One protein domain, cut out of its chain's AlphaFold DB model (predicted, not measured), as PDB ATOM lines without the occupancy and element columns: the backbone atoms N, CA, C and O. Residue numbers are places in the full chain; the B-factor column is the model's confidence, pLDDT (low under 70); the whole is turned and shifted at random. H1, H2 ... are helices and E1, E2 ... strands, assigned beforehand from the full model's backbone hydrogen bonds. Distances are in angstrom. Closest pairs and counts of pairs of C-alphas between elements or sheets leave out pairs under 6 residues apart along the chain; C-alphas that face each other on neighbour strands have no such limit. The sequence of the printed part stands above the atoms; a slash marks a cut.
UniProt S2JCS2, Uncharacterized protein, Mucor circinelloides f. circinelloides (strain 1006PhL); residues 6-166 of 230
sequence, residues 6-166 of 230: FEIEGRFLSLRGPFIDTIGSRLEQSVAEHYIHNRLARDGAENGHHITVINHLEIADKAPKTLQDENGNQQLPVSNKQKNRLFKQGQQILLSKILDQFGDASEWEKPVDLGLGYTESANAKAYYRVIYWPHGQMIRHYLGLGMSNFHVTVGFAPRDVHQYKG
ATOM      1  N   PHE A   6     -41.171  -4.731 -48.990       98.06
ATOM      2  CA  PHE A   6     -40.674  -5.445 -47.817       98.06
ATOM      3  C   PHE A   6     -41.804  -6.264 -47.207       98.06
ATOM      4  O   PHE A   6     -42.814  -5.715 -46.773       98.06
ATOM      5  N   GLU A   7     -41.651  -7.584 -47.208       97.19
ATOM      6  CA  GLU A   7     -42.762  -8.496 -46.951       97.19
ATOM      7  C   GLU A   7     -42.313  -9.813 -46.308       97.19
ATOM      8  O   GLU A   7     -41.122 -10.112 -46.152       97.19
ATOM      9  N   ILE A   8     -43.304 -10.604 -45.897       97.25
ATOM     10  CA  ILE A   8     -43.100 -11.962 -45.402       97.25
ATOM     11  C   ILE A   8     -42.858 -12.886 -46.592       97.25
ATOM     12  O   ILE A   8     -43.743 -13.059 -47.423       97.25
ATOM     13  N   GLU A   9     -41.702 -13.549 -46.608       93.19
ATOM     14  CA  GLU A   9     -41.365 -14.557 -47.614       93.19
ATOM     15  C   GLU A   9     -41.091 -15.896 -46.936       93.19
ATOM     16  O   GLU A   9     -40.041 -16.106 -46.320       93.19
ATOM     17  N   GLY A  10     -42.063 -16.806 -46.999       91.75
ATOM     18  CA  GLY A  10     -42.004 -18.086 -46.300       91.75
ATOM     19  C   GLY A  10     -41.709 -17.911 -44.804       91.75
ATOM     20  O   GLY A  10     -42.575 -17.527 -44.017       91.75
ATOM     21  N   ARG A  11     -40.470 -18.213 -44.396       94.44
ATOM     22  CA  ARG A  11     -40.004 -18.121 -42.998       94.44
ATOM     23  C   ARG A  11     -39.132 -16.892 -42.714       94.44
ATOM     24  O   ARG A  11     -38.464 -16.856 -41.683       94.44
ATOM     25  N   PHE A  12     -39.107 -15.919 -43.614       96.88
ATOM     26  CA  PHE A  12     -38.212 -14.766 -43.569       96.88
ATOM     27  C   PHE A  12     -38.995 -13.452 -43.604       96.88
ATOM     28  O   PHE A  12     -40.183 -13.436 -43.934       96.88
ATOM     29  N   LEU A  13     -38.311 -12.359 -43.267       98.31
ATOM     30  CA  LEU A  13     -38.693 -11.016 -43.704       98.31
ATOM     31  C   LEU A  13     -37.657 -10.535 -44.712       98.31
ATOM     32  O   LEU A  13     -36.450 -10.554 -44.425       98.31
ATOM     33  N   SER A  14     -38.131 -10.146 -45.890       98.19
ATOM     34  CA  SER A  14     -37.290  -9.988 -47.070       98.19
ATOM     35  C   SER A  14     -37.663  -8.758 -47.885       98.19
ATOM     36  O   SER A  14     -38.829  -8.378 -47.954       98.19
ATOM     37  N   LEU A  15     -36.658  -8.178 -48.543       98.25
ATOM     38  CA  LEU A  15     -36.849  -7.176 -49.589       98.25
ATOM     39  C   LEU A  15     -36.989  -7.878 -50.946       98.25
ATOM     40  O   LEU A  15     -36.174  -8.750 -51.273       98.25
ATOM     41  N   ARG A  16     -38.016  -7.518 -51.713       96.81
ATOM     42  CA  ARG A  16     -38.445  -8.149 -52.972       96.81
ATOM     43  C   ARG A  16     -38.858  -7.089 -53.993       96.81
ATOM     44  O   ARG A  16     -38.800  -5.900 -53.692       96.81
ATOM     45  N   GLY A  17     -39.239  -7.523 -55.191       96.12
ATOM     46  CA  GLY A  17     -39.786  -6.674 -56.251       96.12
ATOM     47  C   GLY A  17     -38.930  -6.640 -57.524       96.12
ATOM     48  O   GLY A  17     -37.808  -7.160 -57.525       96.12
ATOM     49  N   PRO A  18     -39.431  -5.997 -58.597       96.56
ATOM     50  CA  PRO A  18     -38.789  -5.989 -59.914       96.56
ATOM     51  C   PRO A  18     -37.327  -5.527 -59.907       96.56
ATOM     52  O   PRO A  18     -36.505  -6.036 -60.675       96.56
ATOM     53  N   PHE A  19     -36.962  -4.603 -59.014       97.50
ATOM     54  CA  PHE A  19     -35.576  -4.176 -58.840       97.50
ATOM     55  C   PHE A  19     -34.664  -5.321 -58.375       97.50
ATOM     56  O   PHE A  19     -33.561  -5.506 -58.894       97.50
ATOM     57  N   ILE A  20     -35.127  -6.114 -57.404       98.00
ATOM     58  CA  ILE A  20     -34.379  -7.248 -56.845       98.00
ATOM     59  C   ILE A  20     -34.304  -8.387 -57.857       98.00
ATOM     60  O   ILE A  20     -33.243  -8.998 -58.007       98.00
ATOM     61  N   ASP A  21     -35.383  -8.613 -58.605       97.19
ATOM     62  CA  ASP A  21     -35.406  -9.563 -59.717       97.19
ATOM     63  C   ASP A  21     -34.394  -9.180 -60.792       97.19
ATOM     64  O   ASP A  21     -33.618 -10.024 -61.240       97.19
ATOM     65  N   THR A  22     -34.324  -7.894 -61.142       97.12
ATOM     66  CA  THR A  22     -33.350  -7.371 -62.106       97.12
ATOM     67  C   THR A  22     -31.915  -7.618 -61.652       97.12
ATOM     68  O   THR A  22     -31.068  -7.952 -62.476       97.12
ATOM     69  N   ILE A  23     -31.617  -7.478 -60.356       97.38
ATOM     70  CA  ILE A  23     -30.289  -7.794 -59.807       97.38
ATOM     71  C   ILE A  23     -30.020  -9.303 -59.877       97.38
ATOM     72  O   ILE A  23     -28.960  -9.719 -60.344       97.38
ATOM     73  N   GLY A  24     -30.968 -10.120 -59.416       96.38
ATOM     74  CA  GLY A  24     -30.819 -11.572 -59.316       96.38
ATOM     75  C   GLY A  24     -30.781 -12.307 -60.656       96.38
ATOM     76  O   GLY A  24     -30.143 -13.354 -60.746       96.38
ATOM     77  N   SER A  25     -31.401 -11.734 -61.689       94.88
ATOM     78  CA  SER A  25     -31.535 -12.331 -63.026       94.88
ATOM     79  C   SER A  25     -30.410 -11.937 -63.984       94.88
ATOM     80  O   SER A  25     -30.435 -12.320 -65.155       94.88
ATOM     81  N   ARG A  26     -29.418 -11.157 -63.528       93.81
ATOM     82  CA  ARG A  26     -28.255 -10.805 -64.356       93.81
ATOM     83  C   ARG A  26     -27.517 -12.072 -64.758       93.81
ATOM     84  O   ARG A  26     -26.969 -12.777 -63.911       93.81
ATOM     85  N   LEU A  27     -27.501 -12.330 -66.061       87.44
ATOM     86  CA  LEU A  27     -26.775 -13.449 -66.635       87.44
ATOM     87  C   LEU A  27     -25.276 -13.214 -66.489       87.44
ATOM     88  O   LEU A  27     -24.755 -12.153 -66.828       87.44
ATOM     89  N   GLU A  28     -24.590 -14.235 -66.001       90.38
ATOM     90  CA  GLU A  28     -23.155 -14.223 -65.771       90.38
ATOM     91  C   GLU A  28     -22.583 -15.494 -66.382       90.38
ATOM     92  O   GLU A  28     -23.012 -16.596 -66.044       90.38
ATOM     93  N   GLN A  29     -21.584 -15.361 -67.257       87.56
ATOM     94  CA  GLN A  29     -20.982 -16.505 -67.964       87.56
ATOM     95  C   GLN A  29     -20.417 -17.566 -67.006       87.56
ATOM     96  O   GLN A  29     -20.290 -18.734 -67.360       87.56
ATOM     97  N   SER A  30     -20.085 -17.158 -65.780       89.62
ATOM     98  CA  SER A  30     -19.539 -18.033 -64.741       89.62
ATOM     99  C   SER A  30     -20.585 -18.919 -64.053       89.62
ATOM    100  O   SER A  30     -20.206 -19.800 -63.280       89.62
ATOM    101  N   VAL A  31     -21.881 -18.695 -64.289       94.94
ATOM    102  CA  VAL A  31     -22.972 -19.421 -63.629       94.94
ATOM    103  C   VAL A  31     -23.636 -20.355 -64.633       94.94
ATOM    104  O   VAL A  31     -24.397 -19.925 -65.493       94.94
ATOM    105  N   ALA A  32     -23.364 -21.655 -64.517       96.19
ATOM    106  CA  ALA A  32     -24.004 -22.642 -65.384       96.19
ATOM    107  C   ALA A  32     -25.504 -22.793 -65.062       96.19
ATOM    108  O   ALA A  32     -25.918 -22.702 -63.907       96.19
ATOM    109  N   GLU A  33     -26.312 -23.106 -66.075       95.88
ATOM    110  CA  GLU A  33     -27.779 -23.148 -65.970       95.88
ATOM    111  C   GLU A  33     -28.296 -24.074 -64.863       95.88
ATOM    112  O   GLU A  33     -29.254 -23.744 -64.169       95.88
ATOM    113  N   HIS A  34     -27.637 -25.214 -64.629       97.00
ATOM    114  CA  HIS A  34     -28.054 -26.148 -63.580       97.00
ATOM    115  C   HIS A  34     -28.007 -25.533 -62.168       97.00
ATOM    116  O   HIS A  34     -28.811 -25.914 -61.318       97.00
ATOM    117  N   TYR A  35     -27.128 -24.554 -61.911       97.44
ATOM    118  CA  TYR A  35     -27.118 -23.808 -60.648       97.44
ATOM    119  C   TYR A  35     -28.407 -22.998 -60.474       97.44
ATOM    120  O   TYR A  35     -28.976 -22.963 -59.379       97.44
ATOM    121  N   ILE A  36     -28.857 -22.355 -61.553       96.88
ATOM    122  CA  ILE A  36     -30.067 -21.529 -61.588       96.88
ATOM    123  C   ILE A  36     -31.297 -22.430 -61.447       96.88
ATOM    124  O   ILE A  36     -32.144 -22.174 -60.593       96.88
ATOM    125  N   HIS A  37     -31.353 -23.543 -62.186       96.94
ATOM    126  CA  HIS A  37     -32.436 -24.525 -62.078       96.94
ATOM    127  C   HIS A  37     -32.607 -25.059 -60.653       96.94
ATOM    128  O   HIS A  37     -33.732 -25.130 -60.165       96.94
ATOM    129  N   ASN A  38     -31.516 -25.365 -59.943       97.25
ATOM    130  CA  ASN A  38     -31.592 -25.807 -58.546       97.25
ATOM    131  C   ASN A  38     -32.195 -24.740 -57.624       97.25
ATOM    132  O   ASN A  38     -32.981 -25.058 -56.729       97.25
ATOM    133  N   ARG A  39     -31.855 -23.466 -57.845       96.38
ATOM    134  CA  ARG A  39     -32.462 -22.355 -57.112       96.38
ATOM    135  C   ARG A  39     -33.948 -22.241 -57.434       96.38
ATOM    136  O   ARG A  39     -34.738 -22.126 -56.506       96.38
ATOM    137  N   LEU A  40     -34.336 -22.290 -58.708       96.00
ATOM    138  CA  LEU A  40     -35.744 -22.212 -59.118       96.00
ATOM    139  C   LEU A  40     -36.557 -23.391 -58.566       96.00
ATOM    140  O   LEU A  40     -37.681 -23.196 -58.118       96.00
ATOM    141  N   ALA A  41     -35.977 -24.591 -58.514       96.25
ATOM    142  CA  ALA A  41     -36.610 -25.764 -57.916       96.25
ATOM    143  C   ALA A  41     -36.809 -25.622 -56.396       96.25
ATOM    144  O   ALA A  41     -37.821 -26.076 -55.868       96.25
ATOM    145  N   ARG A  42     -35.863 -24.989 -55.685       94.31
ATOM    146  CA  ARG A  42     -35.970 -24.732 -54.239       94.31
ATOM    147  C   ARG A  42     -36.958 -23.611 -53.921       94.31
ATOM    148  O   ARG A  42     -37.756 -23.758 -53.001       94.31
ATOM    149  N   ASP A  43     -36.856 -22.497 -54.639       92.44
ATOM    150  CA  ASP A  43     -37.552 -21.251 -54.301       92.44
ATOM    151  C   ASP A  43     -38.893 -21.104 -55.019       92.44
ATOM    152  O   ASP A  43     -39.716 -20.315 -54.576       92.44
ATOM    153  N   GLY A  44     -39.132 -21.862 -56.089       92.81
ATOM    154  CA  GLY A  44     -40.245 -21.676 -57.016       92.81
ATOM    155  C   GLY A  44     -39.851 -20.763 -58.178       92.81
ATOM    156  O   GLY A  44     -39.279 -19.692 -57.972       92.81
ATOM    157  N   ALA A  45     -40.162 -21.186 -59.407       89.62
ATOM    158  CA  ALA A  45     -39.807 -20.443 -60.619       89.62
ATOM    159  C   ALA A  45     -40.474 -19.057 -60.690       89.62
ATOM    160  O   ALA A  45     -39.851 -18.097 -61.127       89.62
ATOM    161  N   GLU A  46     -41.698 -18.951 -60.168       90.69
ATOM    162  CA  GLU A  46     -42.509 -17.726 -60.193       90.69
ATOM    163  C   GLU A  46     -42.265 -16.801 -58.993       90.69
ATOM    164  O   GLU A  46     -42.762 -15.680 -58.950       90.69
ATOM    165  N   ASN A  47     -41.501 -17.251 -57.993       89.25
ATOM    166  CA  ASN A  47     -41.352 -16.518 -56.737       89.25
ATOM    167  C   ASN A  47     -40.281 -15.423 -56.801       89.25
ATOM    168  O   ASN A  47     -39.969 -14.851 -55.763       89.25
ATOM    169  N   GLY A  48     -39.701 -15.123 -57.967       93.62
ATOM    170  CA  GLY A  48     -38.692 -14.067 -58.106       93.62
ATOM    171  C   GLY A  48     -37.520 -14.218 -57.129       93.62
ATOM    172  O   GLY A  48     -37.299 -15.280 -56.539       93.62
ATOM    173  N   HIS A  49     -36.719 -13.169 -56.982       96.94
ATOM    174  CA  HIS A  49     -35.567 -13.036 -56.095       96.94
ATOM    175  C   HIS A  49     -35.895 -12.207 -54.853       96.94
ATOM    176  O   HIS A  49     -36.809 -11.390 -54.822       96.94
ATOM    177  N   HIS A  50     -35.105 -12.414 -53.800       97.62
ATOM    178  CA  HIS A  50     -35.268 -11.694 -52.548       97.62
ATOM    179  C   HIS A  50     -33.924 -11.479 -51.846       97.62
ATOM    180  O   HIS A  50     -32.976 -12.246 -52.032       97.62
ATOM    181  N   ILE A  51     -33.868 -10.456 -50.995       98.25
ATOM    182  CA  ILE A  51     -32.812 -10.259 -50.000       98.25
ATOM    183  C   ILE A  51     -33.409 -10.596 -48.639       98.25
ATOM    184  O   ILE A  51     -34.325  -9.916 -48.182       98.25
ATOM    185  N   THR A  52     -32.880 -11.620 -47.970       98.06
ATOM    186  CA  THR A  52     -33.287 -11.923 -46.590       98.06
ATOM    187  C   THR A  52     -32.725 -10.862 -45.647       98.06
ATOM    188  O   THR A  52     -31.506 -10.721 -45.521       98.06
ATOM    189  N   VAL A  53     -33.608 -10.145 -44.951       98.31
ATOM    190  CA  VAL A  53     -33.223  -9.115 -43.974       98.31
ATOM    191  C   VAL A  53     -33.232  -9.671 -42.566       98.31
ATOM    192  O   VAL A  53     -32.325  -9.374 -41.788       98.31
ATOM    193  N   ILE A  54     -34.227 -10.503 -42.254       98.31
ATOM    194  CA  ILE A  54     -34.376 -11.164 -40.958       98.31
ATOM    195  C   ILE A  54     -34.662 -12.639 -41.210       98.31
ATOM    196  O   ILE A  54     -35.630 -12.996 -41.891       98.31
ATOM    197  N   ASN A  55     -33.802 -13.504 -40.676       96.94
ATOM    198  CA  ASN A  55     -33.913 -14.938 -40.888       96.94
ATOM    199  C   ASN A  55     -34.875 -15.603 -39.884       96.94
ATOM    200  O   ASN A  55     -35.253 -15.032 -38.862       96.94
ATOM    201  N   HIS A  56     -35.254 -16.851 -40.152       96.31
ATOM    202  CA  HIS A  56     -36.223 -17.574 -39.329       96.31
ATOM    203  C   HIS A  56     -35.776 -17.816 -37.874       96.31
ATOM    204  O   HIS A  56     -36.629 -17.958 -37.002       96.31
ATOM    205  N   LEU A  57     -34.474 -17.883 -37.585       96.25
ATOM    206  CA  LEU A  57     -33.982 -18.029 -36.211       96.25
ATOM    207  C   LEU A  57     -34.126 -16.711 -35.447       96.25
ATOM    208  O   LEU A  57     -34.580 -16.709 -34.309       96.25
ATOM    209  N   GLU A  58     -33.824 -15.590 -36.103       97.12
ATOM    210  CA  GLU A  58     -33.981 -14.240 -35.548       97.12
ATOM    211  C   GLU A  58     -35.456 -13.907 -35.287       97.12
ATOM    212  O   GLU A  58     -35.804 -13.377 -34.235       97.12
ATOM    213  N   ILE A  59     -36.352 -14.283 -36.206       97.19
ATOM    214  CA  ILE A  59     -37.798 -14.139 -35.998       97.19
ATOM    215  C   ILE A  59     -38.246 -14.995 -34.814       97.19
ATOM    216  O   ILE A  59     -38.981 -14.512 -33.960       97.19
ATOM    217  N   ALA A  60     -37.806 -16.254 -34.738       94.81
ATOM    218  CA  ALA A  60     -38.174 -17.137 -33.636       94.81
ATOM    219  C   ALA A  60     -37.679 -16.608 -32.280       94.81
ATOM    220  O   ALA A  60     -38.381 -16.760 -31.278       94.81
ATOM    221  N   ASP A  61     -36.506 -15.971 -32.243       94.56
ATOM    222  CA  ASP A  61     -35.968 -15.305 -31.058       94.56
ATOM    223  C   ASP A  61     -36.853 -14.135 -30.608       94.56
ATOM    224  O   ASP A  61     -37.259 -14.095 -29.445       94.56
ATOM    225  N   LYS A  62     -37.245 -13.256 -31.537       91.81
ATOM    226  CA  LYS A  62     -38.049 -12.054 -31.256       91.81
ATOM    227  C   LYS A  62     -39.557 -12.306 -31.134       91.81
ATOM    228  O   LYS A  62     -40.274 -11.442 -30.635       91.81
ATOM    229  N   ALA A  63     -40.054 -13.449 -31.602       90.56
ATOM    230  CA  ALA A  63     -41.473 -13.785 -31.556       90.56
ATOM    231  C   ALA A  63     -41.976 -13.950 -30.108       90.56
ATOM    232  O   ALA A  63     -41.216 -14.402 -29.239       90.56
ATOM    233  N   PRO A  64     -43.267 -13.665 -29.842       89.75
ATOM    234  CA  PRO A  64     -43.867 -13.933 -28.542       89.75
ATOM    235  C   PRO A  64     -43.688 -15.404 -28.148       89.75
ATOM    236  O   PRO A  64     -43.839 -16.308 -28.973       89.75
ATOM    237  N   LYS A  65     -43.351 -15.653 -26.878       90.69
ATOM    238  CA  LYS A  65     -43.105 -17.014 -26.364       90.69
ATOM    239  C   LYS A  65     -44.361 -17.687 -25.821       90.69
ATOM    240  O   LYS A  65     -44.379 -18.903 -25.652       90.69
ATOM    241  N   THR A  66     -45.398 -16.900 -25.569       89.50
ATOM    242  CA  THR A  66     -46.649 -17.327 -24.950       89.50
ATOM    243  C   THR A  66     -47.837 -16.873 -25.782       89.50
ATOM    244  O   THR A  66     -47.808 -15.812 -26.405       89.50
ATOM    245  N   LEU A  67     -48.899 -17.671 -25.766       85.31
ATOM    246  CA  LEU A  67     -50.217 -17.298 -26.272       85.31
ATOM    247  C   LEU A  67     -51.054 -16.746 -25.118       85.31
ATOM    248  O   LEU A  67     -50.885 -17.188 -23.987       85.31
ATOM    249  N   GLN A  68     -51.957 -15.811 -25.408       85.44
ATOM    250  CA  GLN A  68     -53.030 -15.464 -24.478       85.44
ATOM    251  C   GLN A  68     -54.206 -16.421 -24.693       85.44
ATOM    252  O   GLN A  68     -54.589 -16.674 -25.840       85.44
ATOM    253  N   ASP A  69     -54.734 -16.979 -23.606       80.62
ATOM    254  CA  ASP A  69     -55.994 -17.722 -23.620       80.62
ATOM    255  C   ASP A  69     -57.213 -16.780 -23.565       80.62
ATOM    256  O   ASP A  69     -57.073 -15.557 -23.529       80.62
ATOM    257  N   GLU A  70     -58.420 -17.349 -23.587       80.75
ATOM    258  CA  GLU A  70     -59.686 -16.597 -23.554       80.75
ATOM    259  C   GLU A  70     -59.861 -15.759 -22.277       80.75
ATOM    260  O   GLU A  70     -60.598 -14.777 -22.279       80.75
ATOM    261  N   ASN A  71     -59.138 -16.104 -21.211       84.06
ATOM    262  CA  ASN A  71     -59.134 -15.391 -19.937       84.06
ATOM    263  C   ASN A  71     -57.960 -14.398 -19.829       84.06
ATOM    264  O   ASN A  71     -57.745 -13.811 -18.771       84.06
ATOM    265  N   GLY A  72     -57.178 -14.217 -20.901       82.56
ATOM    266  CA  GLY A  72     -56.014 -13.334 -20.943       82.56
ATOM    267  C   GLY A  72     -54.753 -13.899 -20.281       82.56
ATOM    268  O   GLY A  72     -53.742 -13.195 -20.216       82.56
ATOM    269  N   ASN A  73     -54.757 -15.154 -19.819       87.38
ATOM    270  CA  ASN A  73     -53.580 -15.755 -19.197       87.38
ATOM    271  C   ASN A  73     -52.549 -16.154 -20.251       87.38
ATOM    272  O   ASN A  73     -52.879 -16.655 -21.327       87.38
ATOM    273  N   GLN A  74     -51.272 -15.976 -19.913       88.94
ATOM    274  CA  GLN A  74     -50.168 -16.397 -20.765       88.94
ATOM    275  C   GLN A  74     -49.913 -17.898 -20.615       88.94
ATOM    276  O   GLN A  74     -49.640 -18.388 -19.522       88.94
ATOM    277  N   GLN A  75     -49.941 -18.623 -21.731       87.94
ATOM    278  CA  GLN A  75     -49.652 -20.053 -21.785       87.94
ATOM    279  C   GLN A  75     -48.537 -20.360 -22.782       87.94
ATOM    280  O   GLN A  75     -48.443 -19.757 -23.857       87.94
ATOM    281  N   LEU A  76     -47.693 -21.335 -22.443       89.31
ATOM    282  CA  LEU A  76     -46.674 -21.846 -23.355       89.31
ATOM    283  C   LEU A  76     -47.317 -22.673 -24.483       89.31
ATOM    284  O   LEU A  76     -48.296 -23.384 -24.252       89.31
ATOM    285  N   PRO A  77     -46.771 -22.625 -25.710       89.62
ATOM    286  CA  PRO A  77     -47.296 -23.401 -26.824       89.62
ATOM    287  C   PRO A  77     -47.020 -24.896 -26.619       89.62
ATOM    288  O   PRO A  77     -45.873 -25.344 -26.649       89.62
ATOM    289  N   VAL A  78     -48.084 -25.685 -26.493       90.12
ATOM    290  CA  VAL A  78     -48.016 -27.143 -26.299       90.12
ATOM    291  C   VAL A  78     -47.985 -27.926 -27.614       90.12
ATOM    292  O   VAL A  78     -47.625 -29.098 -27.631       90.12
ATOM    293  N   SER A  79     -48.316 -27.290 -28.745       91.81
ATOM    294  CA  SER A  79     -48.356 -27.938 -30.066       91.81
ATOM    295  C   SER A  79     -47.537 -27.208 -31.134       91.81
ATOM    296  O   SER A  79     -47.347 -25.989 -31.088       91.81
ATOM    297  N   ASN A  80     -47.114 -27.934 -32.175       91.81
ATOM    298  CA  ASN A  80     -46.437 -27.342 -33.337       91.81
ATOM    299  C   ASN A  80     -47.314 -26.313 -34.069       91.81
ATOM    300  O   ASN A  80     -46.804 -25.310 -34.562       91.81
ATOM    301  N   LYS A  81     -48.640 -26.513 -34.089       92.88
ATOM    302  CA  LYS A  81     -49.595 -25.550 -34.658       92.88
ATOM    303  C   LYS A  81     -49.562 -24.217 -33.904       92.88
ATOM    304  O   LYS A  81     -49.519 -23.163 -34.531       92.88
ATOM    305  N   GLN A  82     -49.526 -24.263 -32.573       92.25
ATOM    306  CA  GLN A  82     -49.399 -23.072 -31.729       92.25
ATOM    307  C   GLN A  82     -48.037 -22.388 -31.896       92.25
ATOM    308  O   GLN A  82     -47.994 -21.171 -32.053       92.25
ATOM    309  N   LYS A  83     -46.938 -23.153 -31.961       91.31
ATOM    310  CA  LYS A  83     -45.600 -22.603 -32.251       91.31
ATOM    311  C   LYS A  83     -45.563 -21.885 -33.603       91.31
ATOM    312  O   LYS A  83     -45.043 -20.777 -33.691       91.31
ATOM    313  N   ASN A  84     -46.160 -22.472 -34.642       93.06
ATOM    314  CA  ASN A  84     -46.251 -21.845 -35.963       93.06
ATOM    315  C   ASN A  84     -47.114 -20.571 -35.942       93.06
ATOM    316  O   ASN A  84     -46.776 -19.584 -36.588       93.06
ATOM    317  N   ARG A  85     -48.208 -20.557 -35.168       92.62
ATOM    318  CA  ARG A  85     -49.031 -19.353 -34.970       92.62
ATOM    319  C   ARG A  85     -48.224 -18.223 -34.326       92.62
ATOM    320  O   ARG A  85     -48.252 -17.114 -34.844       92.62
ATOM    321  N   LEU A  86     -47.480 -18.515 -33.258       93.94
ATOM    322  CA  LEU A  86     -46.596 -17.542 -32.601       93.94
ATOM    323  C   LEU A  86     -45.503 -17.035 -33.542       93.94
ATOM    324  O   LEU A  86     -45.226 -15.841 -33.571       93.94
ATOM    325  N   PHE A  87     -44.919 -17.922 -34.350       95.19
ATOM    326  CA  PHE A  87     -43.921 -17.545 -35.346       95.19
ATOM    327  C   PHE A  87     -44.486 -16.555 -36.374       95.19
ATOM    328  O   PHE A  87     -43.908 -15.489 -36.574       95.19
ATOM    329  N   LYS A  88     -45.651 -16.858 -36.963       95.56
ATOM    330  CA  LYS A  88     -46.338 -15.955 -37.904       95.56
ATOM    331  C   LYS A  88     -46.733 -14.630 -37.256       95.56
ATOM    332  O   LYS A  88     -46.603 -13.581 -37.874       95.56
ATOM    333  N   GLN A  89     -47.176 -14.666 -36.001       94.62
ATOM    334  CA  GLN A  89     -47.452 -13.455 -35.236       94.62
ATOM    335  C   GLN A  89     -46.177 -12.623 -35.038       94.62
ATOM    336  O   GLN A  89     -46.207 -11.414 -35.230       94.62
ATOM    337  N   GLY A  90     -45.047 -13.265 -34.726       95.81
ATOM    338  CA  GLY A  90     -43.738 -12.617 -34.663       95.81
ATOM    339  C   GLY A  90     -43.337 -11.966 -35.988       95.81
ATOM    340  O   GLY A  90     -42.894 -10.821 -35.979       95.81
ATOM    341  N   GLN A  91     -43.558 -12.641 -37.124       97.81
ATOM    342  CA  GLN A  91     -43.334 -12.056 -38.453       97.81
ATOM    343  C   GLN A  91     -44.170 -10.789 -38.656       97.81
ATOM    344  O   GLN A  91     -43.620  -9.763 -39.039       97.81
ATOM    345  N   GLN A  92     -45.470 -10.840 -38.351       97.50
ATOM    346  CA  GLN A  92     -46.365  -9.698 -38.538       97.50
ATOM    347  C   GLN A  92     -46.011  -8.519 -37.624       97.50
ATOM    348  O   GLN A  92     -46.014  -7.376 -38.073       97.50
ATOM    349  N   ILE A  93     -45.676  -8.791 -36.358       96.75
ATOM    350  CA  ILE A  93     -45.254  -7.762 -35.397       96.75
ATOM    351  C   ILE A  93     -43.976  -7.081 -35.883       96.75
ATOM    352  O   ILE A  93     -43.902  -5.856 -35.883       96.75
ATOM    353  N   LEU A  94     -42.974  -7.859 -36.299       98.00
ATOM    354  CA  LEU A  94     -41.719  -7.308 -36.805       98.00
ATOM    355  C   LEU A  94     -41.939  -6.514 -38.094       98.00
ATOM    356  O   LEU A  94     -41.408  -5.415 -38.203       98.00
ATOM    357  N   LEU A  95     -42.735  -7.034 -39.033       98.44
ATOM    358  CA  LEU A  95     -43.061  -6.342 -40.277       98.44
ATOM    359  C   LEU A  95     -43.728  -4.990 -40.002       98.44
ATOM    360  O   LEU A  95     -43.219  -3.975 -40.464       98.44
ATOM    361  N   SER A  96     -44.804  -4.970 -39.203       97.88
ATOM    362  CA  SER A  96     -45.487  -3.726 -38.817       97.88
ATOM    363  C   SER A  96     -44.511  -2.762 -38.165       97.88
ATOM    364  O   SER A  96     -44.352  -1.647 -38.633       97.88
ATOM    365  N   LYS A  97     -43.753  -3.225 -37.164       98.00
ATOM    366  CA  LYS A  97     -42.796  -2.387 -36.437       98.00
ATOM    367  C   LYS A  97     -41.743  -1.744 -37.349       98.00
ATOM    368  O   LYS A  97     -41.281  -0.645 -37.054       98.00
ATOM    369  N   ILE A  98     -41.318  -2.433 -38.408       98.25
ATOM    370  CA  ILE A  98     -40.367  -1.898 -39.390       98.25
ATOM    371  C   ILE A  98     -41.056  -0.857 -40.271       98.25
ATOM    372  O   ILE A  98     -40.536   0.246 -40.394       98.25
ATOM    373  N   LEU A  99     -42.220  -1.175 -40.840       97.88
ATOM    374  CA  LEU A  99     -42.955  -0.251 -41.710       97.88
ATOM    375  C   LEU A  99     -43.423   1.005 -40.956       97.88
ATOM    376  O   LEU A  99     -43.328   2.104 -41.488       97.88
ATOM    377  N   ASP A 100     -43.818   0.871 -39.689       98.25
ATOM    378  CA  ASP A 100     -44.196   1.994 -38.824       98.25
ATOM    379  C   ASP A 100     -43.008   2.939 -38.554       98.25
ATOM    380  O   ASP A 100     -43.186   4.146 -38.410       98.25
ATOM    381  N   GLN A 101     -41.784   2.401 -38.485       98.31
ATOM    382  CA  GLN A 101     -40.571   3.174 -38.191       98.31
ATOM    383  C   GLN A 101     -39.904   3.760 -39.442       98.31
ATOM    384  O   GLN A 101     -39.330   4.849 -39.377       98.31
ATOM    385  N   PHE A 102     -39.891   3.014 -40.544       97.81
ATOM    386  CA  PHE A 102     -39.121   3.344 -41.747       97.81
ATOM    387  C   PHE A 102     -40.000   3.729 -42.940       97.81
ATOM    388  O   PHE A 102     -39.462   4.123 -43.971       97.81
ATOM    389  N   GLY A 103     -41.324   3.648 -42.818       97.44
ATOM    390  CA  GLY A 103     -42.254   3.908 -43.913       97.44
ATOM    391  C   GLY A 103     -42.332   2.759 -44.918       97.44
ATOM    392  O   GLY A 103     -41.845   1.650 -44.676       97.44
ATOM    393  N   ASP A 104     -42.967   3.034 -46.055       96.38
ATOM    394  CA  ASP A 104     -43.119   2.068 -47.140       96.38
ATOM    395  C   ASP A 104     -41.779   1.794 -47.833       96.38
ATOM    396  O   ASP A 104     -40.993   2.705 -48.107       96.38
ATOM    397  N   ALA A 105     -41.529   0.525 -48.160       96.94
ATOM    398  CA  ALA A 105     -40.264   0.110 -48.752       96.94
ATOM    399  C   ALA A 105     -39.968   0.766 -50.106       96.94
ATOM    400  O   ALA A 105     -38.801   0.897 -50.467       96.94
ATOM    401  N   SER A 106     -40.990   1.209 -50.841       95.50
ATOM    402  CA  SER A 106     -40.821   1.909 -52.116       95.50
ATOM    403  C   SER A 106     -40.087   3.250 -52.000       95.50
ATOM    404  O   SER A 106     -39.550   3.724 -53.003       95.50
ATOM    405  N   GLU A 107     -40.004   3.823 -50.797       95.00
ATOM    406  CA  GLU A 107     -39.298   5.076 -50.506       95.00
ATOM    407  C   GLU A 107     -37.880   4.855 -49.952       95.00
ATOM    408  O   GLU A 107     -37.124   5.810 -49.760       95.00
ATOM    409  N   TRP A 108     -37.493   3.607 -49.679       97.00
ATOM    410  CA  TRP A 108     -36.197   3.302 -49.080       97.00
ATOM    411  C   TRP A 108     -35.041   3.466 -50.071       97.00
ATOM    412  O   TRP A 108     -35.184   3.335 -51.289       97.00
ATOM    413  N   GLU A 109     -33.840   3.691 -49.527       96.44
ATOM    414  CA  GLU A 109     -32.605   3.600 -50.306       96.44
ATOM    415  C   GLU A 109     -32.522   2.214 -50.960       96.44
ATOM    416  O   GLU A 109     -32.647   1.185 -50.289       96.44
ATOM    417  N   LYS A 110     -32.288   2.176 -52.273       97.31
ATOM    418  CA  LYS A 110     -32.201   0.916 -53.012       97.31
ATOM    419  C   LYS A 110     -30.885   0.187 -52.718       97.31
ATOM    420  O   LYS A 110     -29.838   0.829 -52.621       97.31
ATOM    421  N   PRO A 111     -30.899  -1.155 -52.636       97.88
ATOM    422  CA  PRO A 111     -29.675  -1.927 -52.488       97.88
ATOM    423  C   PRO A 111     -28.751  -1.759 -53.698       97.88
ATOM    424  O   PRO A 111     -29.195  -1.719 -54.846       97.88
ATOM    425  N   VAL A 112     -27.445  -1.723 -53.444       97.94
ATOM    426  CA  VAL A 112     -26.420  -1.650 -54.486       97.94
ATOM    427  C   VAL A 112     -25.804  -3.023 -54.701       97.94
ATOM    428  O   VAL A 112     -25.241  -3.633 -53.792       97.94
ATOM    429  N   ASP A 113     -25.876  -3.493 -55.939       98.06
ATOM    430  CA  ASP A 113     -25.214  -4.713 -56.385       98.06
ATOM    431  C   ASP A 113     -23.704  -4.483 -56.564       98.06
ATOM    432  O   ASP A 113     -23.258  -3.788 -57.486       98.06
ATOM    433  N   LEU A 114     -22.907  -5.075 -55.672       97.94
ATOM    434  CA  LEU A 114     -21.449  -4.968 -55.702       97.94
ATOM    435  C   LEU A 114     -20.815  -5.868 -56.766       97.94
ATOM    436  O   LEU A 114     -19.697  -5.583 -57.202       97.94
ATOM    437  N   GLY A 115     -21.511  -6.923 -57.194       97.38
ATOM    438  CA  GLY A 115     -21.001  -7.914 -58.133       97.38
ATOM    439  C   GLY A 115     -21.400  -9.346 -57.783       97.38
ATOM    440  O   GLY A 115     -21.990  -9.628 -56.734       97.38
ATOM    441  N   LEU A 116     -21.035 -10.269 -58.673       98.19
ATOM    442  CA  LEU A 116     -21.192 -11.702 -58.448       98.19
ATOM    443  C   LEU A 116     -20.225 -12.165 -57.351       98.19
ATOM    444  O   LEU A 116     -19.014 -11.984 -57.457       98.19
ATOM    445  N   GLY A 117     -20.769 -12.760 -56.298       97.88
ATOM    446  CA  GLY A 117     -20.057 -13.473 -55.251       97.88
ATOM    447  C   GLY A 117     -20.088 -14.979 -55.477       97.88
ATOM    448  O   GLY A 117     -20.987 -15.519 -56.128       97.88
ATOM    449  N   TYR A 118     -19.084 -15.646 -54.922       97.00
ATOM    450  CA  TYR A 118     -18.899 -17.083 -55.028       97.00
ATOM    451  C   TYR A 118     -18.377 -17.662 -53.715       97.00
ATOM    452  O   TYR A 118     -17.419 -17.152 -53.134       97.00
ATOM    453  N   THR A 119     -18.972 -18.775 -53.296       96.25
ATOM    454  CA  THR A 119     -18.463 -19.605 -52.195       96.25
ATOM    455  C   THR A 119     -18.513 -21.070 -52.567       96.25
ATOM    456  O   THR A 119     -19.451 -21.519 -53.232       96.25
ATOM    457  N   GLU A 120     -17.561 -21.827 -52.036       95.19
ATOM    458  CA  GLU A 120     -17.558 -23.279 -52.092       95.19
ATOM    459  C   GLU A 120     -17.325 -23.895 -50.714       95.19
ATOM    460  O   GLU A 120     -16.675 -23.314 -49.848       95.19
ATOM    461  N   SER A 121     -17.894 -25.079 -50.502       93.75
ATOM    462  CA  SER A 121     -17.722 -25.850 -49.276       93.75
ATOM    463  C   SER A 121     -17.863 -27.340 -49.557       93.75
ATOM    464  O   SER A 121     -18.933 -27.795 -49.972       93.75
ATOM    465  N   ALA A 122     -16.789 -28.094 -49.306       87.31
ATOM    466  CA  ALA A 122     -16.645 -29.531 -49.560       87.31
ATOM    467  C   ALA A 122     -17.001 -29.945 -50.999       87.31
ATOM    468  O   ALA A 122     -16.120 -30.065 -51.837       87.31
ATOM    469  N   ASN A 123     -18.295 -30.129 -51.274       92.44
ATOM    470  CA  ASN A 123     -18.848 -30.578 -52.554       92.44
ATOM    471  C   ASN A 123     -19.988 -29.674 -53.050       92.44
ATOM    472  O   ASN A 123     -20.786 -30.099 -53.880       92.44
ATOM    473  N   ALA A 124     -20.129 -28.469 -52.497       96.56
ATOM    474  CA  ALA A 124     -21.184 -27.528 -52.845       96.56
ATOM    475  C   ALA A 124     -20.613 -26.174 -53.253       96.56
ATOM    476  O   ALA A 124     -19.637 -25.698 -52.677       96.56
ATOM    477  N   LYS A 125     -21.255 -25.552 -54.238       97.19
ATOM    478  CA  LYS A 125     -20.929 -24.233 -54.773       97.19
ATOM    479  C   LYS A 125     -22.188 -23.383 -54.795       97.19
ATOM    480  O   LYS A 125     -23.260 -23.880 -55.142       97.19
ATOM    481  N   ALA A 126     -22.049 -22.111 -54.448       97.75
ATOM    482  CA  ALA A 126     -23.136 -21.145 -54.479       97.75
ATOM    483  C   ALA A 126     -22.675 -19.834 -55.117       97.75
ATOM    484  O   ALA A 126     -21.588 -19.334 -54.821       97.75
ATOM    485  N   TYR A 127     -23.551 -19.285 -55.953       98.19
ATOM    486  CA  TYR A 127     -23.418 -18.008 -56.634       98.19
ATOM    487  C   TYR A 127     -24.542 -17.081 -56.187       98.19
ATOM    488  O   TYR A 127     -25.710 -17.475 -56.078       98.19
ATOM    489  N   TYR A 128     -24.190 -15.834 -55.919       98.38
ATOM    490  CA  TYR A 128     -25.117 -14.834 -55.407       98.38
ATOM    491  C   TYR A 128     -24.623 -13.434 -55.754       98.38
ATOM    492  O   TYR A 128     -23.431 -13.223 -55.937       98.38
ATOM    493  N   ARG A 129     -25.517 -12.452 -55.830       98.44
ATOM    494  CA  ARG A 129     -25.124 -11.039 -55.907       98.44
ATOM    495  C   ARG A 129     -24.815 -10.548 -54.506       98.44
ATOM    496  O   ARG A 129     -25.658 -10.701 -53.625       98.44
ATOM    497  N   VAL A 130     -23.626  -9.993 -54.290       98.50
ATOM    498  CA  VAL A 130     -23.282  -9.368 -53.007       98.50
ATOM    499  C   VAL A 130     -23.920  -7.990 -52.966       98.50
ATOM    500  O   VAL A 130     -23.699  -7.175 -53.862       98.50
ATOM    501  N   ILE A 131     -24.695  -7.725 -51.922       98.62
ATOM    502  CA  ILE A 131     -25.468  -6.498 -51.807       98.62
ATOM    503  C   ILE A 131     -24.892  -5.598 -50.720       98.62
ATOM    504  O   ILE A 131     -24.788  -5.981 -49.555       98.62
ATOM    505  N   TYR A 132     -24.591  -4.359 -51.096       98.44
ATOM    506  CA  TYR A 132     -24.408  -3.263 -50.159       98.44
ATOM    507  C   TYR A 132     -25.742  -2.562 -49.928       98.44
ATOM    508  O   TYR A 132     -26.359  -2.065 -50.868       98.44
ATOM    509  N   TRP A 133     -26.195  -2.532 -48.675       98.19
ATOM    510  CA  TRP A 133     -27.460  -1.890 -48.331       98.19
ATOM    511  C   TRP A 133     -27.450  -1.350 -46.892       98.19
ATOM    512  O   TRP A 133     -27.818  -2.070 -45.956       98.19
ATOM    513  N   PRO A 134     -26.998  -0.098 -46.688       97.12
ATOM    514  CA  PRO A 134     -26.947   0.547 -45.374       97.12
ATOM    515  C   PRO A 134     -28.302   0.603 -44.688       97.12
ATOM    516  O   PRO A 134     -28.397   0.272 -43.508       97.12
ATOM    517  N   HIS A 135     -29.354   0.940 -45.436       97.81
ATOM    518  CA  HIS A 135     -30.711   0.983 -44.907       97.81
ATOM    519  C   HIS A 135     -31.138  -0.367 -44.298       97.81
ATOM    520  O   HIS A 135     -31.660  -0.417 -43.186       97.81
ATOM    521  N   GLY A 136     -30.797  -1.489 -44.942       98.19
ATOM    522  CA  GLY A 136     -31.013  -2.821 -44.370       98.19
ATOM    523  C   GLY A 136     -30.270  -3.050 -43.049       98.19
ATOM    524  O   GLY A 136     -30.806  -3.684 -42.139       98.19
ATOM    525  N   GLN A 137     -29.052  -2.518 -42.903       97.75
ATOM    526  CA  GLN A 137     -28.317  -2.591 -41.633       97.75
ATOM    527  C   GLN A 137     -28.962  -1.714 -40.556       97.75
ATOM    528  O   GLN A 137     -28.997  -2.123 -39.398       97.75
ATOM    529  N   MET A 138     -29.515  -0.551 -40.919       98.31
ATOM    530  CA  MET A 138     -30.262   0.306 -39.990       98.31
ATOM    531  C   MET A 138     -31.497  -0.413 -39.440       98.31
ATOM    532  O   MET A 138     -31.709  -0.407 -38.227       98.31
ATOM    533  N   ILE A 139     -32.255  -1.101 -40.301       98.44
ATOM    534  CA  ILE A 139     -33.392  -1.938 -39.884       98.44
ATOM    535  C   ILE A 139     -32.929  -3.002 -38.883       98.44
ATOM    536  O   ILE A 139     -33.519  -3.160 -37.812       98.44
ATOM    537  N   ARG A 140     -31.842  -3.719 -39.193       98.31
ATOM    538  CA  ARG A 140     -31.297  -4.749 -38.296       98.31
ATOM    539  C   ARG A 140     -30.850  -4.165 -36.957       98.31
ATOM    540  O   ARG A 140     -31.201  -4.715 -35.914       98.31
ATOM    541  N   HIS A 141     -30.152  -3.031 -36.974       98.06
ATOM    542  CA  HIS A 141     -29.713  -2.331 -35.770       98.06
ATOM    543  C   HIS A 141     -30.894  -1.897 -34.893       98.06
ATOM    544  O   HIS A 141     -30.887  -2.156 -33.691       98.06
ATOM    545  N   TYR A 142     -31.945  -1.329 -35.491       98.25
ATOM    546  CA  TYR A 142     -33.165  -0.916 -34.789       98.25
ATOM    547  C   TYR A 142     -33.854  -2.074 -34.046       98.25
ATOM    548  O   TYR A 142     -34.428  -1.896 -32.972       98.25
ATOM    549  N   LEU A 143     -33.758  -3.294 -34.575       97.19
ATOM    550  CA  LEU A 143     -34.314  -4.496 -33.947       97.19
ATOM    551  C   LEU A 143     -33.365  -5.159 -32.934       97.19
ATOM    552  O   LEU A 143     -33.695  -6.206 -32.361       97.19
ATOM    553  N   GLY A 144     -32.187  -4.571 -32.711       97.50
ATOM    554  CA  GLY A 144     -31.132  -5.146 -31.886       97.50
ATOM    555  C   GLY A 144     -30.583  -6.450 -32.470       97.50
ATOM    556  O   GLY A 144     -30.277  -7.372 -31.717       97.50
ATOM    557  N   LEU A 145     -30.538  -6.564 -33.799       96.81
ATOM    558  CA  LEU A 145     -29.895  -7.666 -34.512       96.81
ATOM    559  C   LEU A 145     -28.460  -7.273 -34.882       96.81
ATOM    560  O   LEU A 145     -28.152  -6.101 -35.097       96.81
ATOM    561  N   GLY A 146     -27.575  -8.265 -34.984       94.94
ATOM    562  CA  GLY A 146     -26.217  -8.047 -35.485       94.94
ATOM    563  C   GLY A 146     -26.197  -7.670 -36.971       94.94
ATOM    564  O   GLY A 146     -27.199  -7.808 -37.675       94.94
ATOM    565  N   MET A 147     -25.040  -7.251 -37.479       94.88
ATOM    566  CA  MET A 147     -24.852  -7.001 -38.915       94.88
ATOM    567  C   MET A 147     -25.066  -8.284 -39.734       94.88
ATOM    568  O   MET A 147     -24.835  -9.388 -39.239       94.88
ATOM    569  N   SER A 148     -25.484  -8.142 -40.993       95.94
ATOM    570  CA  SER A 148     -25.610  -9.263 -41.938       95.94
ATOM    571  C   SER A 148     -24.903  -8.976 -43.260       95.94
ATOM    572  O   SER A 148     -24.696  -7.824 -43.621       95.94
ATOM    573  N   ASN A 149     -24.558 -10.026 -44.002       96.88
ATOM    574  CA  ASN A 149     -24.093  -9.907 -45.381       96.88
ATOM    575  C   ASN A 149     -25.276 -10.138 -46.319       96.88
ATOM    576  O   ASN A 149     -25.666 -11.283 -46.576       96.88
ATOM    577  N   PHE A 150     -25.864  -9.045 -46.801       98.31
ATOM    578  CA  PHE A 150     -26.981  -9.121 -47.731       98.31
ATOM    579  C   PHE A 150     -26.525  -9.681 -49.072       98.31
ATOM    580  O   PHE A 150     -25.460  -9.347 -49.594       98.31
ATOM    581  N   HIS A 151     -27.355 -10.553 -49.624       98.56
ATOM    582  CA  HIS A 151     -27.099 -11.173 -50.906       98.56
ATOM    583  C   HIS A 151     -28.410 -11.572 -51.576       98.56
ATOM    584  O   HIS A 151     -29.416 -11.800 -50.901       98.56
ATOM    585  N   VAL A 152     -28.371 -11.688 -52.901       98.31
ATOM    586  CA  VAL A 152     -29.433 -12.299 -53.706       98.31
ATOM    587  C   VAL A 152     -28.905 -13.608 -54.265       98.31
ATOM    588  O   VAL A 152     -27.945 -13.607 -55.031       98.31
ATOM    589  N   THR A 153     -29.513 -14.733 -53.901       97.56
ATOM    590  CA  THR A 153     -29.097 -16.037 -54.430       97.56
ATOM    591  C   THR A 153     -29.419 -16.136 -55.921       97.56
ATOM    592  O   THR A 153     -30.565 -15.938 -56.332       97.56
ATOM    593  N   VAL A 154     -28.396 -16.451 -56.717       97.62
ATOM    594  CA  VAL A 154     -28.505 -16.665 -58.168       97.62
ATOM    595  C   VAL A 154     -28.661 -18.157 -58.451       97.62
ATOM    596  O   VAL A 154     -29.586 -18.566 -59.143       97.62
ATOM    597  N   GLY A 155     -27.797 -18.988 -57.862       97.25
ATOM    598  CA  GLY A 155     -27.820 -20.430 -58.086       97.25
ATOM    599  C   GLY A 155     -26.854 -21.194 -57.188       97.25
ATOM    600  O   GLY A 155     -25.930 -20.616 -56.616       97.25
ATOM    601  N   PHE A 156     -27.053 -22.501 -57.050       97.75
ATOM    602  CA  PHE A 156     -26.179 -23.372 -56.256       97.75
ATOM    603  C   PHE A 156     -26.219 -24.821 -56.761       97.75
ATOM    604  O   PHE A 156     -27.171 -25.238 -57.417       97.75
ATOM    605  N   ALA A 157     -25.186 -25.602 -56.462       96.81
ATOM    606  CA  ALA A 157     -25.173 -27.037 -56.730       96.81
ATOM    607  C   ALA A 157     -24.230 -27.769 -55.762       96.81
ATOM    608  O   ALA A 157     -23.151 -27.252 -55.475       96.81
ATOM    609  N   PRO A 158     -24.599 -28.963 -55.258       96.50
ATOM    610  CA  PRO A 158     -25.941 -29.551 -55.309       96.50
ATOM    611  C   PRO A 158     -26.899 -28.908 -54.288       96.50
ATOM    612  O   PRO A 158     -28.108 -29.073 -54.379       96.50
ATOM    613  N   ARG A 159     -26.366 -28.172 -53.309       95.12
ATOM    614  CA  ARG A 159     -27.113 -27.477 -52.253       95.12
ATOM    615  C   ARG A 159     -26.506 -26.106 -51.996       95.12
ATOM    616  O   ARG A 159     -25.350 -25.876 -52.344       95.12
ATOM    617  N   ASP A 160     -27.281 -25.218 -51.387       93.00
ATOM    618  CA  ASP A 160     -26.793 -23.893 -51.008       93.00
ATOM    619  C   ASP A 160     -25.693 -24.001 -49.936       93.00
ATOM    620  O   ASP A 160     -25.618 -24.970 -49.172       93.00
ATOM    621  N   VAL A 161     -24.824 -22.996 -49.891       93.50
ATOM    622  CA  VAL A 161     -23.711 -22.893 -48.948       93.50
ATOM    623  C   VAL A 161     -24.053 -21.815 -47.927       93.50
ATOM    624  O   VAL A 161     -24.138 -20.639 -48.260       93.50
ATOM    625  N   HIS A 162     -24.238 -22.195 -46.663       89.06
ATOM    626  CA  HIS A 162     -24.621 -21.274 -45.583       89.06
ATOM    627  C   HIS A 162     -23.404 -20.749 -44.808       89.06
ATOM    628  O   HIS A 162     -23.309 -20.904 -43.593       89.06
ATOM    629  N   GLN A 163     -22.441 -20.171 -45.524       91.88
ATOM    630  CA  GLN A 163     -21.233 -19.571 -44.948       91.88
ATOM    631  C   GLN A 163     -21.220 -18.052 -45.174       91.88
ATOM    632  O   GLN A 163     -22.221 -17.465 -45.582       91.88
ATOM    633  N   TYR A 164     -20.098 -17.400 -44.870       95.19
ATOM    634  CA  TYR A 164     -19.897 -15.981 -45.152       95.19
ATOM    635  C   TYR A 164     -20.115 -15.684 -46.648       95.19
ATOM    636  O   TYR A 164     -19.473 -16.296 -47.494       95.19
ATOM    637  N   LYS A 165     -21.014 -14.734 -46.952       96.19
ATOM    638  CA  LYS A 165     -21.380 -14.283 -48.311       96.19
ATOM    639  C   LYS A 165     -21.170 -12.773 -48.518       96.19
ATOM    640  O   LYS A 165     -21.907 -12.128 -49.257       96.19
ATOM    641  N   GLY A 166     -20.214 -12.183 -47.797       97.31
ATOM    642  CA  GLY A 166     -19.921 -10.746 -47.869       97.31
ATOM    643  C   GLY A 166     -18.990 -10.356 -49.028       97.31
ATOM    644  O   GLY A 166     -18.627 -11.205 -49.851       97.31
TER     645      GLY A 166
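AT A GLANCE: This is residues 6 to 166 of the 230 residues of an uncharacterized protein of Mucor circinelloides f. circinelloides (strain 1006PhL) (UniProt S2JCS2). Two small three-stranded sheets sit along one long axis and meet where E3 comes near E6. The long helix H4 and the shorter H5 cover one face of the sheet E1 E2 E3, while H2 lies beside the E6 edge of the twisted sheet E4 E5 E6 and H1 packs on that sheet; residues 67 to 75 reach out beyond H4 as a loop. The printed part has 161 residues, with five named helices and six named strands in the order E1 E2 H1 H2 E3 H3 H4 E4 E5 H5 E6, of mixed class. Both sheets, in the orders E1 - E2 - E3 and E4 - E5 - E6, are antiparallel. The whole is compact, with a radius of gyration of the C-alphas of 17.5 A, yet elongated, spanning 61 by 35 by 28 A.

IN THESE COORDINATES: Find C-alpha 112 at (-26.420, -1.650, -54.486); there E4, residues 112 to 121, begins its 26.2 A, bending by 57 degrees at residue 115. E5, residues 124 to 132, runs 24.6 A, and E6, residues 151 to 157, runs 17.0 A to C-alpha 157 at (-25.173, -27.037, -56.730). Look next for H1, residues 18 to 24, and H2, residues 33 to 43, 15.3 A long. The other sheet is E1, residues 6 to 9, E2, residues 12 to 16, and E3, residues 51 to 54. H3 is residues 56 to 62; H4, residues 80 to 102, starts at (-46.437, -27.342, -33.337) and runs 32.6 A; H5, residues 134 to 142, is 12.4 A long.

HOW THE PARTS SIT: In the hairpin E4 and E5, look at N 117 and O 128, 2.7 A apart; between E5 and E6, at N 127 and O 155, 2.8 A. H2 is on this sheet, at the sheet's level; the C-alphas of Tyr 35 and Gly 155 are closest, 4.3 A. H1 is on it too and only just stands up from it, rising 41 degrees. The closest C-alphas of E3 and E6 are Ile 51 and Val 152, 5.4 A. In the hairpin E1 and E2, N 7 and O 14 are 3.0 A apart; between E2 and E3, N 15 and O 51 are 2.9 A. On the same face of this sheet, two layers with helices on one face, are H4, 9.8 A high and slantwise to the strands, and H5, over E3. H3 only grazes the sheet and touches H4 with H4's residues 87 to 94 alone, about perpendicular at 77 degrees; Ala 60 and Phe 87 have the closest C-alphas, 6.0 A. In all five helices every O i to N i+4 pair is within hydrogen-bond range.

THE WHOLE: The C-alphas farthest apart are those of Gln 29 and Asn 71, 61.3 A. The printed part has no cut. The long link is H3 to H4, 17 residues, in which residues 67 to 68 pair antiparallel with 74 to 75. Mean pLDDT of the printed part is 95.1, and no printed residue is under 70.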